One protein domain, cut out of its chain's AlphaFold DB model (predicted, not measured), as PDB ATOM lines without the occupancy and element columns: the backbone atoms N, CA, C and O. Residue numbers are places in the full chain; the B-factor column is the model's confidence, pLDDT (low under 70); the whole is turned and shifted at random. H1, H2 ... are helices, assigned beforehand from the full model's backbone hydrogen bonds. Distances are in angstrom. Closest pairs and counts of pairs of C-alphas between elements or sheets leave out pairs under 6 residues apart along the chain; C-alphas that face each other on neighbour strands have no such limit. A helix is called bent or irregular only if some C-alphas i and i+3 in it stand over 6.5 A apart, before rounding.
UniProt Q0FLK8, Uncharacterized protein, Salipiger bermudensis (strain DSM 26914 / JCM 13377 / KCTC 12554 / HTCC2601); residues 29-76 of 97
ATOM      1  N   LEU A  29     -32.658   3.402  -0.333       94.75
ATOM      2  CA  LEU A  29     -32.309   4.546  -1.164       94.75
ATOM      3  C   LEU A  29     -31.561   4.094  -2.418       94.75
ATOM      4  O   LEU A  29     -30.603   3.326  -2.371       94.75
ATOM      5  N   ARG A  30     -31.965   4.628  -3.573       93.62
ATOM      6  CA  ARG A  30     -31.251   4.397  -4.835       93.62
ATOM      7  C   ARG A  30     -30.186   5.476  -5.041       93.62
ATOM      8  O   ARG A  30     -30.558   6.652  -5.085       93.62
ATOM      9  N   PRO A  31     -28.910   5.122  -5.295       91.19
ATOM     10  CA  PRO A  31     -27.831   6.092  -5.520       91.19
ATOM     11  C   PRO A  31     -28.164   7.151  -6.585       91.19
ATOM     12  O   PRO A  31     -27.854   8.329  -6.421       91.19
ATOM     13  N   THR A  32     -28.852   6.730  -7.652       89.50
ATOM     14  CA  THR A  32     -29.226   7.557  -8.809       89.50
ATOM     15  C   THR A  32     -30.269   8.630  -8.504       89.50
ATOM     16  O   THR A  32     -30.348   9.607  -9.241       89.50
ATOM     17  N   GLY A  33     -31.092   8.437  -7.470       90.38
ATOM     18  CA  GLY A  33     -32.077   9.427  -7.021       90.38
ATOM     19  C   GLY A  33     -31.598  10.202  -5.797       90.38
ATOM     20  O   GLY A  33     -31.791  11.410  -5.709       90.38
ATOM     21  N   TYR A  34     -30.916   9.511  -4.887       94.44
ATOM     22  CA  TYR A  34     -30.451  10.072  -3.626       94.44
ATOM     23  C   TYR A  34     -29.363  11.138  -3.809       94.44
ATOM     24  O   TYR A  34     -29.467  12.223  -3.246       94.44
ATOM     25  N   GLY A  35     -28.351  10.874  -4.642       93.62
ATOM     26  CA  GLY A  35     -27.263  11.830  -4.864       93.62
ATOM     27  C   GLY A  35     -27.724  13.192  -5.379       93.62
ATOM     28  O   GLY A  35     -27.398  14.206  -4.761       93.62
ATOM     29  N   PRO A  36     -28.512  13.239  -6.466       93.81
ATOM     30  CA  PRO A  36     -29.084  14.485  -6.969       93.81
ATOM     31  C   PRO A  36     -29.947  15.238  -5.955       93.81
ATOM     32  O   PRO A  36     -29.896  16.464  -5.926       93.81
ATOM     33  N   ALA A  37     -30.689  14.534  -5.092       93.12
ATOM     34  CA  ALA A  37     -31.485  15.169  -4.038       93.12
ATOM     35  C   ALA A  37     -30.624  15.931  -3.011       93.12
ATOM     36  O   ALA A  37     -31.120  16.837  -2.348       93.12
ATOM     37  N   LEU A  38     -29.332  15.601  -2.918       92.94
ATOM     38  CA  LEU A  38     -28.333  16.290  -2.095       92.94
ATOM     39  C   LEU A  38     -27.439  17.254  -2.895       92.94
ATOM     40  O   LEU A  38     -26.414  17.709  -2.393       92.94
ATOM     41  N   GLY A  39     -27.790  17.550  -4.150       93.19
ATOM     42  CA  GLY A  39     -27.010  18.435  -5.019       93.19
ATOM     43  C   GLY A  39     -25.752  17.796  -5.615       93.19
ATOM     44  O   GLY A  39     -24.914  18.497  -6.181       93.19
ATOM     45  N   LEU A  40     -25.593  16.471  -5.516       93.44
ATOM     46  CA  LEU A  40     -24.480  15.764  -6.147       93.44
ATOM     47  C   LEU A  40     -24.770  15.500  -7.628       93.44
ATOM     48  O   LEU A  40     -25.908  15.269  -8.037       93.44
ATOM     49  N   GLY A  41     -23.714  15.454  -8.441       93.19
ATOM     50  CA  GLY A  41     -23.827  15.033  -9.836       93.19
ATOM     51  C   GLY A  41     -24.495  13.657  -9.968       93.19
ATOM     52  O   GLY A  41     -24.230  12.748  -9.179       93.19
ATOM     53  N   LYS A  42     -25.322  13.486 -11.011       88.06
ATOM     54  CA  LYS A  42     -26.150  12.287 -11.270       88.06
ATOM     55  C   LYS A  42     -25.412  10.954 -11.113       88.06
ATOM     56  O   LYS A  42     -25.995   9.978 -10.654       88.06
ATOM     57  N   ASN A  43     -24.133  10.924 -11.481       90.38
ATOM     58  CA  ASN A  43     -23.321   9.710 -11.474       90.38
ATOM     59  C   ASN A  43     -22.302   9.661 -10.329       90.38
ATOM     60  O   ASN A  43     -21.569   8.681 -10.231       90.38
ATOM     61  N   THR A  44     -22.222  10.684  -9.474       92.94
ATOM     62  CA  THR A  44     -21.180  10.795  -8.443       92.94
ATOM     63  C   THR A  44     -21.213   9.610  -7.484       92.94
ATOM     64  O   THR A  44     -20.200   8.939  -7.315       92.94
ATOM     65  N   LEU A  45     -22.384   9.308  -6.920       93.31
ATOM     66  CA  LEU A  45     -22.568   8.201  -5.982       93.31
ATOM     67  C   LEU A  45     -22.395   6.834  -6.653       93.31
ATOM     68  O   LEU A  45     -21.647   6.005  -6.150       93.31
ATOM     69  N   SER A  46     -23.015   6.611  -7.817       92.38
ATOM     70  CA  SER A  46     -22.870   5.340  -8.541       92.38
ATOM     71  C   SER A  46     -21.420   5.071  -8.950       92.38
ATOM     72  O   SER A  46     -20.940   3.947  -8.816       92.38
ATOM     73  N   HIS A  47     -20.694   6.092  -9.423       93.44
ATOM     74  CA  HIS A  47     -19.274   5.968  -9.756       93.44
ATOM     75  C   HIS A  47     -18.416   5.747  -8.521       93.44
ATOM     76  O   HIS A  47     -17.512   4.917  -8.588       93.44
ATOM     77  N   PHE A  48     -18.686   6.474  -7.433       93.62
ATOM     78  CA  PHE A  48     -17.996   6.255  -6.172       93.62
ATOM     79  C   PHE A  48     -18.162   4.803  -5.753       93.62
ATOM     80  O   PHE A  48     -17.166   4.110  -5.704       93.62
ATOM     81  N   LEU A  49     -19.387   4.294  -5.605       94.06
ATOM     82  CA  LEU A  49     -19.638   2.919  -5.157       94.06
ATOM     83  C   LEU A  49     -19.018   1.858  -6.084       94.06
ATOM     84  O   LEU A  49     -18.417   0.902  -5.602       94.06
ATOM     85  N   SER A  50     -19.080   2.056  -7.405       93.00
ATOM     86  CA  SER A  50     -18.672   1.030  -8.382       93.00
ATOM     87  C   SER A  50     -17.175   1.010  -8.720       93.00
ATOM     88  O   SER A  50     -16.698   0.020  -9.266       93.00
ATOM     89  N   LYS A  51     -16.422   2.093  -8.474       92.12
ATOM     90  CA  LYS A  51     -15.006   2.207  -8.891       92.12
ATOM     91  C   LYS A  51     -14.073   2.344  -7.683       92.12
ATOM     92  O   LYS A  51     -14.033   3.445  -7.136       92.12
ATOM     93  N   PRO A  52     -13.321   1.301  -7.272       85.50
ATOM     94  CA  PRO A  52     -12.503   1.310  -6.050       85.50
ATOM     95  C   PRO A  52     -11.551   2.506  -5.912       85.50
ATOM     96  O   PRO A  52     -11.457   3.072  -4.836       85.50
ATOM     97  N   GLY A  53     -10.929   2.958  -7.006       86.69
ATOM     98  CA  GLY A  53     -10.028   4.123  -7.008       86.69
ATOM     99  C   GLY A  53     -10.713   5.484  -7.183       86.69
ATOM    100  O   GLY A  53     -10.059   6.457  -7.546       86.69
ATOM    101  N   ARG A  54     -12.043   5.561  -7.050       90.00
ATOM    102  CA  ARG A  54     -12.773   6.833  -7.073       90.00
ATOM    103  C   ARG A  54     -12.978   7.317  -5.650       90.00
ATOM    104  O   ARG A  54     -13.665   6.647  -4.885       90.00
ATOM    105  N   ASP A  55     -12.504   8.524  -5.379       89.31
ATOM    106  CA  ASP A  55     -12.699   9.184  -4.093       89.31
ATOM    107  C   ASP A  55     -13.846  10.196  -4.113       89.31
ATOM    108  O   ASP A  55     -14.277  10.697  -5.163       89.31
ATOM    109  N   LEU A  56     -14.323  10.503  -2.910       90.44
ATOM    110  CA  LEU A  56     -15.151  11.664  -2.621       90.44
ATOM    111  C   LEU A  56     -14.309  12.675  -1.859       90.44
ATOM    112  O   LEU A  56     -13.481  12.311  -1.028       90.44
ATOM    113  N   ASN A  57     -14.551  13.959  -2.107       90.69
ATOM    114  CA  ASN A  57     -13.995  14.970  -1.222       90.69
ATOM    115  C   ASN A  57     -14.630  14.841   0.177       90.69
ATOM    116  O   ASN A  57     -15.770  14.381   0.326       90.69
ATOM    117  N   LEU A  58     -13.897  15.286   1.198       89.00
ATOM    118  CA  LEU A  58     -14.313  15.176   2.597       89.00
ATOM    119  C   LEU A  58     -15.657  15.866   2.877       89.00
ATOM    120  O   LEU A  58     -16.466  15.358   3.649       89.00
ATOM    121  N   GLY A  59     -15.928  17.000   2.221       91.62
ATOM    122  CA  GLY A  59     -17.194  17.719   2.367       91.62
ATOM    123  C   GLY A  59     -18.395  16.886   1.913       91.62
ATOM    124  O   GLY A  59     -19.395  16.799   2.621       91.62
ATOM    125  N   THR A  60     -18.281  16.212   0.767       93.69
ATOM    126  CA  THR A  60     -19.306  15.305   0.241       93.69
ATOM    127  C   THR A  60     -19.468  14.069   1.121       93.69
ATOM    128  O   THR A  60     -20.600  13.686   1.409       93.69
ATOM    129  N   ALA A  61     -18.370  13.469   1.586       92.69
ATOM    130  CA  ALA A  61     -18.431  12.327   2.498       92.69
ATOM    131  C   ALA A  61     -19.138  12.692   3.818       92.69
ATOM    132  O   ALA A  61     -20.040  11.979   4.256       92.69
ATOM    133  N   SER A  62     -18.799  13.848   4.399       91.69
ATOM    134  CA  SER A  62     -19.428  14.374   5.617       91.69
ATOM    135  C   SER A  62     -20.918  14.672   5.424       91.69
ATOM    136  O   SER A  62     -21.736  14.306   6.269       91.69
ATOM    137  N   LEU A  63     -21.295  15.280   4.293       94.56
ATOM    138  CA  LEU A  63     -22.696  15.534   3.948       94.56
ATOM    139  C   LEU A  63     -23.507  14.234   3.895       94.56
ATOM    140  O   LEU A  63     -24.541  14.137   4.553       94.56
ATOM    141  N   LEU A  64     -23.020  13.239   3.147       95.12
ATOM    142  CA  LEU A  64     -23.680  11.940   2.999       95.12
ATOM    143  C   LEU A  64     -23.835  11.238   4.349       95.12
ATOM    144  O   LEU A  64     -24.928  10.802   4.696       95.12
ATOM    145  N   ALA A  65     -22.756  11.182   5.132       93.94
ATOM    146  CA  ALA A  65     -22.761  10.560   6.448       93.94
ATOM    147  C   ALA A  65     -23.829  11.167   7.368       93.94
ATOM    148  O   ALA A  65     -24.633  10.450   7.966       93.94
ATOM    149  N   ARG A  66     -23.857  12.499   7.460       93.88
ATOM    150  CA  ARG A  66     -24.796  13.224   8.326       93.88
ATOM    151  C   ARG A  66     -26.242  13.037   7.891       93.88
ATOM    152  O   ARG A  66     -27.098  12.835   8.748       93.88
ATOM    153  N   ASP A  67     -26.508  13.117   6.591       96.69
ATOM    154  CA  ASP A  67     -27.864  12.981   6.060       96.69
ATOM    155  C   ASP A  67     -28.405  11.555   6.258       96.69
ATOM    156  O   ASP A  67     -29.528  11.395   6.731       96.69
ATOM    157  N   LEU A  68     -27.594  10.519   6.013       96.12
ATOM    158  CA  LEU A  68     -27.995   9.122   6.235       96.12
ATOM    159  C   LEU A  68     -28.288   8.829   7.707       96.12
ATOM    160  O   LEU A  68     -29.309   8.221   8.017       96.12
ATOM    161  N   VAL A  69     -27.435   9.300   8.621       94.62
ATOM    162  CA  VAL A  69     -27.659   9.137  10.067       94.62
ATOM    163  C   VAL A  69     -28.923   9.875  10.515       94.62
ATOM    164  O   VAL A  69     -29.707   9.334  11.294       94.62
ATOM    165  N   ALA A  70     -29.157  11.088  10.008       95.00
ATOM    166  CA  ALA A  70     -30.366  11.845  10.321       95.00
ATOM    167  C   ALA A  70     -31.631  11.138   9.809       95.00
ATOM    168  O   ALA A  70     -32.611  11.030  10.545       95.00
ATOM    169  N   ARG A  71     -31.605  10.611   8.579       95.69
ATOM    170  CA  ARG A  71     -32.717   9.834   8.006       95.69
ATOM    171  C   ARG A  71     -32.989   8.564   8.788       95.69
ATOM    172  O   ARG A  71     -34.133   8.310   9.131       95.69
ATOM    173  N   ALA A  72     -31.946   7.818   9.131       95.44
ATOM    174  CA  ALA A  72     -32.062   6.608   9.930       95.44
ATOM    175  C   ALA A  72     -32.751   6.865  11.276       95.44
ATOM    176  O   ALA A  72     -33.661   6.128  11.651       95.44
ATOM    177  N   ALA A  73     -32.403   7.968  11.946       93.94
ATOM    178  CA  ALA A  73     -33.070   8.378  13.178       93.94
ATOM    179  C   ALA A  73     -34.562   8.707  12.973       93.94
ATOM    180  O   ALA A  73     -35.381   8.361  13.822       93.94
ATOM    181  N   VAL A  74     -34.927   9.348  11.857       95.62
ATOM    182  CA  VAL A  74     -36.326   9.678  11.525       95.62
ATOM    183  C   VAL A  74     -37.128   8.434  11.130       95.62
ATOM    184  O   VAL A  74     -38.290   8.306  11.504       95.62
ATOM    185  N   GLU A  75     -36.516   7.512  10.389       94.56
ATOM    186  CA  GLU A  75     -37.157   6.300   9.866       94.56
ATOM    187  C   GLU A  75     -37.137   5.128  10.863       94.56
ATOM    188  O   GLU A  75     -37.702   4.071  10.588       94.56
ATOM    189  N   GLY A  76     -36.499   5.300  12.027       94.50
ATOM    190  CA  GLY A  76     -36.353   4.246  13.036       94.50
ATOM    191  C   GLY A  76     -35.461   3.086  12.582       94.50
ATOM    192  O   GLY A  76     -35.560   1.984  13.120       94.50
TER     193      GLY A  76
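This is residues 29 to 76 of the 97 residues of an uncharacterized protein of Salipiger bermudensis (strain DSM 26914 / JCM 13377 / KCTC 12554 / HTCC2601) (UniProt Q0FLK8). Picture a small helical hairpin of two short helices, H1 and H2, side by side, and one long helix, H3, that runs crosswise past the pair and stays apart from both. H3 makes most of the long axis, and its far end, with residues 69 to 76, sticks out free of the rest. The printed part has 48 residues with three named helices, in the order H1, H2, H3, and no named strand; the class is all helix. The whole is only just compact, close to loose, with a radius of gyration of the C-alphas of 11.0 A, and it is elongated, spanning 32 by 20 by 18 A.

Start at Leu 29 and go on two residues to C-alpha 31 at (-27.831, 6.092, -5.520), where H1 begins; it takes in residues 31 to 37 and is 9.9 A long from first to last C-alpha. H1 is neither bent nor irregular, but only just: C-alphas 32 and 35 are 6.1 A apart. Go on to C-alpha 44 at (-21.180, 10.795, -8.443), where H2 begins; it takes in residues 44 to 50 and is 10.1 A long. Then find C-alpha 58 at (-14.313, 15.176, 2.597); from there H3, residues 58 to 75, runs 25.6 A to C-alpha 75 at (-37.157, 6.300, 9.866).

Look first at H1 and H2, which touch, with 6 pairs of C-alphas within 8 A. Their closest C-alphas are those of Pro 31 and Leu 45, 5.7 A apart. The two run opposite ways at a shallow tilt of 20 degrees and form a helical hairpin, with their centres 10.6 A apart. H3 is apart from H1, and it is apart from H2 as well. On the backbone, each O i to N i+4 pair inside H2 and H3 is within hydrogen-bond range, while in H1 it is 2 of 3.

The two C-alphas farthest apart are those of Gly 53, in the link between H2 and H3, and Gly 76, at 33.1 A, while the C-alphas of Leu 29 and Gly 76, the first and last printed, are 14.8 A apart. Residues 69 to 76, of which 69 to 75 belong to H3, stand free; without them the body of 40 residues spans 24 by 20 by 15 A. The link from H1 to H2, 6 residues, and the link from H2 to H3, 7 residues, are both short. The printed part has no cut. The mean pLDDT of the printed part is 92.7, and no printed residue is under 70.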